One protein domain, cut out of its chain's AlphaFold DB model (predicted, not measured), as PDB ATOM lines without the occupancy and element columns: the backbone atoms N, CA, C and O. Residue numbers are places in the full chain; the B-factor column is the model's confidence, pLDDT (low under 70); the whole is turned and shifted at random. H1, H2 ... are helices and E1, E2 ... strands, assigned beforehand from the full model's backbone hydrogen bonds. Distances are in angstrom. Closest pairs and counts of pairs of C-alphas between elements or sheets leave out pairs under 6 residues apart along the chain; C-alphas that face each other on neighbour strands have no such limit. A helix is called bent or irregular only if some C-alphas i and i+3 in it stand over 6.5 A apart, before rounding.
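What this domain is: This is residues 207 to 271 of the 272 residues of the protein "C2H2-type domain-containing protein" of Terfezia boudieri ATCC MYA-4762 (UniProt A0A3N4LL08). Four helices follow one another in an open zigzag: H1 and H2 make a corner at one end, H3 takes the middle, and H4 folds back beside part of H3 as a helical hairpin at the other end. Before them the printed part opens with a loop that folds back on itself, residues 207 to 208 pairing antiparallel with residues 215 to 216 of E1. The 65 printed residues, with E1, H1, H2, H3 and H4 in that order, are mostly helix and compact, with a radius of gyration of the C-alphas of 12.1 A and spans of 32 by 26 by 17 A.

Where its parts are: E1, residues 215 to 217, begins at C-alpha 215 (39.715, -48.833, -24.840). H1 is residues 218 to 228, 15.3 A long, and only just irregular: C-alphas 219 and 222 are 6.9 A apart. H2 is residues 230 to 237. H3, residues 241 to 256, is 22.7 A long. H4, residues 258 to 269, is 18.7 A long and ends at C-alpha 269 (16.103, -58.469, -21.274).

How they stand to each other: E1 pairs with no named strand. H1 and H2 touch only at the corner, closest at the C-alphas of Glu 226 and Trp 233, 5.7 A, with a steep tilt of 52 degrees. H1 and H3 are close but not clearly touching, closest at the C-alphas of Pro 222 and Pro 241, 7.7 A. H3 touches H4 with residues 250 to 254 alone, closest at the C-alphas of Arg 254 and Ala 261, 5.0 A; the tilt is shallow, 26 degrees, opposite ways. H4 is apart from H1 and H2. Every O i to N i+4 pair is within hydrogen-bond range in H3, against 5 of 7 in H1, 3 of 4 in H2 and 0 of 8 in H4, where 5 of 9 O i to N i+3 pairs are.

The domain as a whole: The farthest C-alphas, those of Asp 234 and Glu 259, are 33.0 A apart. The printed part has no cut, and its four links are tight. Mean pLDDT of the printed part is 77.2; residues 237, 239, 241 to 242 and 261 to 271 are under 70.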
ATOM      1  N   CYS A 207      35.274 -51.538 -23.422       86.69
ATOM      2  CA  CYS A 207      34.613 -51.058 -24.623       86.69
ATOM      3  C   CYS A 207      35.566 -50.150 -25.409       86.69
ATOM      4  O   CYS A 207      36.140 -49.219 -24.825       86.69
ATOM      5  N   PRO A 208      35.741 -50.390 -26.715       86.88
ATOM      6  CA  PRO A 208      36.408 -49.434 -27.580       86.88
ATOM      7  C   PRO A 208      35.552 -48.173 -27.717       86.88
ATOM      8  O   PRO A 208      34.322 -48.230 -27.795       86.88
ATOM      9  N   CYS A 209      36.205 -47.017 -27.735       88.62
ATOM     10  CA  CYS A 209      35.552 -45.775 -28.112       88.62
ATOM     11  C   CYS A 209      35.273 -45.785 -29.628       88.62
ATOM     12  O   CYS A 209      36.146 -46.176 -30.397       88.62
ATOM     13  N   PRO A 210      34.102 -45.328 -30.112       80.50
ATOM     14  CA  PRO A 210      33.817 -45.299 -31.551       80.50
ATOM     15  C   PRO A 210      34.630 -44.248 -32.318       80.50
ATOM     16  O   PRO A 210      34.566 -44.210 -33.544       80.50
ATOM     17  N   ARG A 211      35.303 -43.326 -31.619       86.62
ATOM     18  CA  ARG A 211      35.918 -42.140 -32.225       86.62
ATOM     19  C   ARG A 211      37.424 -42.060 -32.020       86.62
ATOM     20  O   ARG A 211      38.090 -41.299 -32.713       86.62
ATOM     21  N   CYS A 212      37.970 -42.863 -31.116       91.56
ATOM     22  CA  CYS A 212      39.406 -42.983 -30.933       91.56
ATOM     23  C   CYS A 212      39.782 -44.436 -30.625       91.56
ATOM     24  O   CYS A 212      38.954 -45.189 -30.118       91.56
ATOM     25  N   PRO A 213      41.043 -44.832 -30.853       89.75
ATOM     26  CA  PRO A 213      41.498 -46.203 -30.614       89.75
ATOM     27  C   PRO A 213      41.594 -46.566 -29.122       89.75
ATOM     28  O   PRO A 213      42.095 -47.632 -28.773       89.75
ATOM     29  N   THR A 214      41.167 -45.685 -28.208       90.75
ATOM     30  CA  THR A 214      41.270 -45.968 -26.777       90.75
ATOM     31  C   THR A 214      40.183 -46.932 -26.323       90.75
ATOM     32  O   THR A 214      39.024 -46.868 -26.737       90.75
ATOM     33  N   ILE A 215      40.580 -47.820 -25.420       88.12
ATOM     34  CA  ILE A 215      39.715 -48.833 -24.840       88.12
ATOM     35  C   ILE A 215      39.502 -48.472 -23.372       88.12
ATOM     36  O   ILE A 215      40.450 -48.450 -22.581       88.12
ATOM     37  N   SER A 216      38.256 -48.194 -23.001       88.56
ATOM     38  CA  SER A 216      37.873 -47.813 -21.638       88.56
ATOM     39  C   SER A 216      36.988 -48.882 -21.007       88.56
ATOM     40  O   SER A 216      36.332 -49.657 -21.693       88.56
ATOM     41  N   ARG A 217      36.942 -48.943 -19.674       88.31
ATOM     42  CA  ARG A 217      35.909 -49.736 -18.986       88.31
ATOM     43  C   ARG A 217      34.531 -49.168 -19.328       88.31
ATOM     44  O   ARG A 217      34.428 -47.947 -19.412       88.31
ATOM     45  N   LEU A 218      33.503 -50.011 -19.452       86.38
ATOM     46  CA  LEU A 218      32.126 -49.576 -19.739       86.38
ATOM     47  C   LEU A 218      31.679 -48.406 -18.839       86.38
ATOM     48  O   LEU A 218      31.253 -47.379 -19.353       86.38
ATOM     49  N   ASP A 219      31.917 -48.488 -17.526       85.12
ATOM     50  CA  ASP A 219      31.540 -47.436 -16.560       85.12
ATOM     51  C   ASP A 219      32.310 -46.115 -16.747       85.12
ATOM     52  O   ASP A 219      31.873 -45.042 -16.329       85.12
ATOM     53  N   ASN A 220      33.487 -46.184 -17.371       90.50
ATOM     54  CA  ASN A 220      34.342 -45.031 -17.642       90.50
ATOM     55  C   ASN A 220      34.199 -44.521 -19.078       90.50
ATOM     56  O   ASN A 220      34.714 -43.443 -19.375       90.50
ATOM     57  N   LEU A 221      33.529 -45.269 -19.960       87.62
ATOM     58  CA  LEU A 221      33.359 -44.901 -21.359       87.62
ATOM     59  C   LEU A 221      32.566 -43.592 -21.512       87.62
ATOM     60  O   LEU A 221      33.061 -42.726 -22.229       87.62
ATOM     61  N   PRO A 222      31.450 -43.353 -20.785       88.06
ATOM     62  CA  PRO A 222      30.756 -42.068 -20.843       88.06
ATOM     63  C   PRO A 222      31.673 -40.895 -20.476       88.06
ATOM     64  O   PRO A 222      31.811 -39.952 -21.242       88.06
ATOM     65  N   LYS A 223      32.424 -41.018 -19.372       91.81
ATOM     66  CA  LYS A 223      33.388 -39.997 -18.914       91.81
ATOM     67  C   LYS A 223      34.565 -39.805 -19.865       91.81
ATOM     68  O   LYS A 223      35.238 -38.775 -19.827       91.81
ATOM     69  N   HIS A 224      34.930 -40.838 -20.618       93.31
ATOM     70  CA  HIS A 224      35.956 -40.742 -21.648       93.31
ATOM     71  C   HIS A 224      35.423 -39.938 -22.838       93.31
ATOM     72  O   HIS A 224      36.075 -38.976 -23.239       93.31
ATOM     73  N   VAL A 225      34.241 -40.299 -23.348       89.75
ATOM     74  CA  VAL A 225      33.594 -39.619 -24.477       89.75
ATOM     75  C   VAL A 225      33.313 -38.161 -24.129       89.75
ATOM     76  O   VAL A 225      33.721 -37.285 -24.876       89.75
ATOM     77  N   GLU A 226      32.749 -37.878 -22.957       91.25
ATOM     78  CA  GLU A 226      32.492 -36.510 -22.491       91.25
ATOM     79  C   GLU A 226      33.764 -35.639 -22.479       91.25
ATOM     80  O   GLU A 226      33.746 -34.473 -22.871       91.25
ATOM     81  N   ARG A 227      34.905 -36.210 -22.066       93.12
ATOM     82  CA  ARG A 227      36.175 -35.472 -21.972       93.12
ATOM     83  C   ARG A 227      36.936 -35.354 -23.287       93.12
ATOM     84  O   ARG A 227      37.729 -34.427 -23.426       93.12
ATOM     85  N   ARG A 228      36.797 -36.317 -24.200       94.06
ATOM     86  CA  ARG A 228      37.633 -36.421 -25.413       94.06
ATOM     87  C   ARG A 228      36.867 -36.225 -26.722       94.06
ATOM     88  O   ARG A 228      37.512 -35.974 -27.731       94.06
ATOM     89  N   HIS A 229      35.542 -36.335 -26.692       90.69
ATOM     90  CA  HIS A 229      34.634 -36.320 -27.842       90.69
ATOM     91  C   HIS A 229      33.347 -35.559 -27.491       90.69
ATOM     92  O   HIS A 229      32.242 -36.102 -27.581       90.69
ATOM     93  N   ARG A 230      33.493 -34.309 -27.034       87.00
ATOM     94  CA  ARG A 230      32.367 -33.472 -26.586       87.00
ATOM     95  C   ARG A 230      31.324 -33.301 -27.692       87.00
ATOM     96  O   ARG A 230      30.136 -33.409 -27.428       87.00
ATOM     97  N   GLU A 231      31.776 -33.172 -28.935       84.19
ATOM     98  CA  GLU A 231      30.931 -33.060 -30.124       84.19
ATOM     99  C   GLU A 231      30.000 -34.267 -30.336       84.19
ATOM    100  O   GLU A 231      28.926 -34.135 -30.914       84.19
ATOM    101  N   VAL A 232      30.389 -35.451 -29.852       79.50
ATOM    102  CA  VAL A 232      29.567 -36.669 -29.921       79.50
ATOM    103  C   VAL A 232      28.660 -36.790 -28.698       79.50
ATOM    104  O   VAL A 232      27.596 -37.397 -28.782       79.50
ATOM    105  N   TRP A 233      29.075 -36.235 -27.560       77.94
ATOM    106  CA  TRP A 233      28.320 -36.292 -26.313       77.94
ATOM    107  C   TRP A 233      26.994 -35.529 -26.408       77.94
ATOM    108  O   TRP A 233      25.963 -36.061 -25.997       77.94
ATOM    109  N   ASP A 234      27.006 -34.348 -27.027       77.94
ATOM    110  CA  ASP A 234      25.813 -33.504 -27.157       77.94
ATOM    111  C   ASP A 234      24.736 -34.181 -28.029       77.94
ATOM    112  O   ASP A 234      23.566 -34.219 -27.657       77.94
ATOM    113  N   ALA A 235      25.138 -34.858 -29.112       73.44
ATOM    114  CA  ALA A 235      24.237 -35.649 -29.961       73.44
ATOM    115  C   ALA A 235      23.695 -36.922 -29.277       73.44
ATOM    116  O   ALA A 235      22.730 -37.533 -29.742       73.44
ATOM    117  N   VAL A 236      24.341 -37.367 -28.196       70.19
ATOM    118  CA  VAL A 236      23.934 -38.550 -27.434       70.19
ATOM    119  C   VAL A 236      22.970 -38.187 -26.310       70.19
ATOM    120  O   VAL A 236      22.186 -39.053 -25.954       70.19
ATOM    121  N   GLN A 237      22.949 -36.953 -25.791       67.19
ATOM    122  CA  GLN A 237      22.040 -36.568 -24.698       67.19
ATOM    123  C   GLN A 237      20.549 -36.702 -25.038       67.19
ATOM    124  O   GLN A 237      19.746 -36.952 -24.141       67.19
ATOM    125  N   GLU A 238      20.174 -36.593 -26.312       70.56
ATOM    126  CA  GLU A 238      18.780 -36.744 -26.755       70.56
ATOM    127  C   GLU A 238      18.257 -38.186 -26.639       70.56
ATOM    128  O   GLU A 238      17.054 -38.436 -26.699       70.56
ATOM    129  N   ARG A 239      19.152 -39.160 -26.451       65.88
ATOM    130  CA  ARG A 239      18.822 -40.569 -26.218       65.88
ATOM    131  C   ARG A 239      19.458 -41.010 -24.905       65.88
ATOM    132  O   ARG A 239      20.453 -40.453 -24.476       65.88
ATOM    133  N   ASN A 240      18.912 -42.020 -24.230       75.19
ATOM    134  CA  ASN A 240      19.547 -42.530 -23.012       75.19
ATOM    135  C   ASN A 240      21.001 -42.955 -23.343       75.19
ATOM    136  O   ASN A 240      21.192 -43.913 -24.098       75.19
ATOM    137  N   PRO A 241      22.038 -42.264 -22.822       69.19
ATOM    138  CA  PRO A 241      23.413 -42.483 -23.267       69.19
ATOM    139  C   PRO A 241      23.839 -43.921 -23.001       69.19
ATOM    140  O   PRO A 241      24.531 -44.551 -23.794       69.19
ATOM    141  N   HIS A 242      23.378 -44.467 -21.879       67.31
ATOM    142  CA  HIS A 242      23.799 -45.770 -21.412       67.31
ATOM    143  C   HIS A 242      23.312 -46.908 -22.321       67.31
ATOM    144  O   HIS A 242      24.024 -47.900 -22.459       67.31
ATOM    145  N   THR A 243      22.141 -46.780 -22.957       72.94
ATOM    146  CA  THR A 243      21.627 -47.800 -23.887       72.94
ATOM    147  C   THR A 243      22.327 -47.722 -25.237       72.94
ATOM    148  O   THR A 243      22.835 -48.736 -25.704       72.94
ATOM    149  N   LEU A 244      22.499 -46.524 -25.807       76.31
ATOM    150  CA  LEU A 244      23.210 -46.358 -27.083       76.31
ATOM    151  C   LEU A 244      24.661 -46.852 -27.034       76.31
ATOM    152  O   LEU A 244      25.151 -47.467 -27.985       76.31
ATOM    153  N   TRP A 245      25.364 -46.573 -25.933       74.44
ATOM    154  CA  TRP A 245      26.737 -47.040 -25.747       74.44
ATOM    155  C   TRP A 245      26.801 -48.549 -25.564       74.44
ATOM    156  O   TRP A 245      27.698 -49.193 -26.107       74.44
ATOM    157  N   TYR A 246      25.834 -49.109 -24.840       76.56
ATOM    158  CA  TYR A 246      25.718 -50.546 -24.674       76.56
ATOM    159  C   TYR A 246      25.491 -51.233 -26.024       76.56
ATOM    160  O   TYR A 246      26.281 -52.101 -26.383       76.56
ATOM    161  N   ASP A 247      24.523 -50.774 -26.815       80.25
ATOM    162  CA  ASP A 247      24.197 -51.352 -28.124       80.25
ATOM    163  C   ASP A 247      25.384 -51.288 -29.091       80.25
ATOM    164  O   ASP A 247      25.705 -52.279 -29.750       80.25
ATOM    165  N   LYS A 248      26.115 -50.164 -29.120       78.12
ATOM    166  CA  LYS A 248      27.345 -50.049 -29.919       78.12
ATOM    167  C   LYS A 248      28.471 -50.955 -29.422       78.12
ATOM    168  O   LYS A 248      29.208 -51.491 -30.250       78.12
ATOM    169  N   CYS A 249      28.615 -51.153 -28.109       76.81
ATOM    170  CA  CYS A 249      29.553 -52.147 -27.590       76.81
ATOM    171  C   CYS A 249      29.139 -53.560 -28.026       76.81
ATOM    172  O   CYS A 249      29.991 -54.308 -28.495       76.81
ATOM    173  N   VAL A 250      27.854 -53.923 -27.928       80.50
ATOM    174  CA  VAL A 250      27.356 -55.244 -28.353       80.50
ATOM    175  C   VAL A 250      27.592 -55.472 -29.847       80.50
ATOM    176  O   VAL A 250      28.099 -56.526 -30.223       80.50
ATOM    177  N   GLU A 251      27.297 -54.486 -30.694       82.38
ATOM    178  CA  GLU A 251      27.586 -54.522 -32.135       82.38
ATOM    179  C   GLU A 251      29.078 -54.724 -32.432       82.38
ATOM    180  O   GLU A 251      29.437 -55.515 -33.306       82.38
ATOM    181  N   TYR A 252      29.962 -54.037 -31.700       82.25
ATOM    182  CA  TYR A 252      31.406 -54.205 -31.851       82.25
ATOM    183  C   TYR A 252      31.842 -55.635 -31.526       82.25
ATOM    184  O   TYR A 252      32.543 -56.253 -32.332       82.25
ATOM    185  N   TYR A 253      31.402 -56.165 -30.378       78.31
ATOM    186  CA  TYR A 253      31.719 -57.532 -29.965       78.31
ATOM    187  C   TYR A 253      31.135 -58.551 -30.941       78.31
ATOM    188  O   TYR A 253      31.850 -59.449 -31.353       78.31
ATOM    189  N   ARG A 254      29.910 -58.362 -31.444       81.25
ATOM    190  CA  ARG A 254      29.330 -59.256 -32.459       81.25
ATOM    191  C   ARG A 254      30.192 -59.366 -33.723       81.25
ATOM    192  O   ARG A 254      30.233 -60.430 -34.329       81.25
ATOM    193  N   ARG A 255      30.883 -58.290 -34.118       82.00
ATOM    194  CA  ARG A 255      31.759 -58.293 -35.305       82.00
ATOM    195  C   ARG A 255      33.156 -58.853 -35.053       82.00
ATOM    196  O   ARG A 255      33.740 -59.389 -35.985       82.00
ATOM    197  N   HIS A 256      33.702 -58.683 -33.851       77.25
ATOM    198  CA  HIS A 256      35.112 -59.002 -33.568       77.25
ATOM    199  C   HIS A 256      35.294 -60.243 -32.689       77.25
ATOM    200  O   HIS A 256      36.367 -60.834 -32.701       77.25
ATOM    201  N   ASP A 257      34.273 -60.614 -31.921       80.38
ATOM    202  CA  ASP A 257      34.291 -61.702 -30.946       80.38
ATOM    203  C   ASP A 257      32.851 -62.225 -30.713       80.38
ATOM    204  O   ASP A 257      32.200 -61.897 -29.709       80.38
ATOM    205  N   PRO A 258      32.294 -62.971 -31.687       75.50
ATOM    206  CA  PRO A 258      30.901 -63.414 -31.656       75.50
ATOM    207  C   PRO A 258      30.601 -64.362 -30.487       75.50
ATOM    208  O   PRO A 258      29.487 -64.329 -29.969       75.50
ATOM    209  N   GLU A 259      31.590 -65.124 -30.007       76.81
ATOM    210  CA  GLU A 259      31.453 -66.004 -28.834       76.81
ATOM    211  C   GLU A 259      31.162 -65.203 -27.556       76.81
ATOM    212  O   GLU A 259      30.387 -65.631 -26.699       76.81
ATOM    213  N   HIS A 260      31.707 -63.989 -27.445       72.38
ATOM    214  CA  HIS A 260      31.417 -63.101 -26.322       72.38
ATOM    215  C   HIS A 260      30.129 -62.293 -26.493       72.38
ATOM    216  O   HIS A 260      29.639 -61.753 -25.500       72.38
ATOM    217  N   ALA A 261      29.561 -62.194 -27.699       67.62
ATOM    218  CA  ALA A 261      28.385 -61.365 -27.974       67.62
ATOM    219  C   ALA A 261      27.086 -61.929 -27.364       67.62
ATOM    220  O   ALA A 261      26.251 -61.155 -26.884       67.62
ATOM    221  N   GLU A 262      26.930 -63.255 -27.297       65.38
ATOM    222  CA  GLU A 262      25.750 -63.912 -26.700       65.38
ATOM    223  C   GLU A 262      25.619 -63.624 -25.194       65.38
ATOM    224  O   GLU A 262      24.517 -63.478 -24.656       65.38
ATOM    225  N   PHE A 263      26.748 -63.393 -24.514       64.38
ATOM    226  CA  PHE A 263      26.783 -63.017 -23.099       64.38
ATOM    227  C   PHE A 263      26.195 -61.613 -22.822       64.38
ATOM    228  O   PHE A 263      25.914 -61.259 -21.672       64.38
ATOM    229  N   TYR A 264      25.993 -60.785 -23.855       59.94
ATOM    230  CA  TYR A 264      25.419 -59.441 -23.725       59.94
ATOM    231  C   TYR A 264      23.905 -59.381 -23.972       59.94
ATOM    232  O   TYR A 264      23.286 -58.413 -23.528       59.94
ATOM    233  N   GLN A 265      23.301 -60.385 -24.619       57.56
ATOM    234  CA  GLN A 265      21.850 -60.430 -24.875       57.56
ATOM    235  C   GLN A 265      21.033 -60.672 -23.596       57.56
ATOM    236  O   GLN A 265      19.983 -60.059 -23.407       57.56
ATOM    237  N   TRP A 266      21.547 -61.490 -22.674       46.50
ATOM    238  CA  TRP A 266      20.851 -61.843 -21.431       46.50
ATOM    239  C   TRP A 266      20.674 -60.673 -20.452       46.50
ATOM    240  O   TRP A 266      19.716 -60.650 -19.683       46.50
ATOM    241  N   THR A 267      21.558 -59.672 -20.472       51.06
ATOM    242  CA  THR A 267      21.478 -58.532 -19.539       51.06
ATOM    243  C   THR A 267      20.580 -57.392 -20.021       51.06
ATOM    244  O   THR A 267      20.221 -56.539 -19.209       51.06
ATOM    245  N   SER A 268      20.206 -57.369 -21.304       47.78
ATOM    246  CA  SER A 268      19.288 -56.376 -21.884       47.78
ATOM    247  C   SER A 268      17.829 -56.693 -21.546       47.78
ATOM    248  O   SER A 268      17.061 -55.786 -21.249       47.78
ATOM    249  N   ILE A 269      17.470 -57.984 -21.535       48.38
ATOM    250  CA  ILE A 269      16.103 -58.469 -21.274       48.38
ATOM    251  C   ILE A 269      15.714 -58.281 -19.797       48.38
ATOM    252  O   ILE A 269      14.562 -58.016 -19.489       48.38
ATOM    253  N   ALA A 270      16.679 -58.333 -18.874       40.16
ATOM    254  CA  ALA A 270      16.436 -58.188 -17.435       40.16
ATOM    255  C   ALA A 270      16.273 -56.730 -16.942       40.16
ATOM    256  O   ALA A 270      16.204 -56.504 -15.734       40.16
ATOM    257  N   ARG A 271      16.291 -55.736 -17.840       48.59
ATOM    258  CA  ARG A 271      16.161 -54.300 -17.510       48.59
ATOM    259  C   ARG A 271      14.975 -53.614 -18.205       48.59
ATOM    260  O   ARG A 271      14.891 -52.389 -18.125       48.59
TER     261      ARG A 271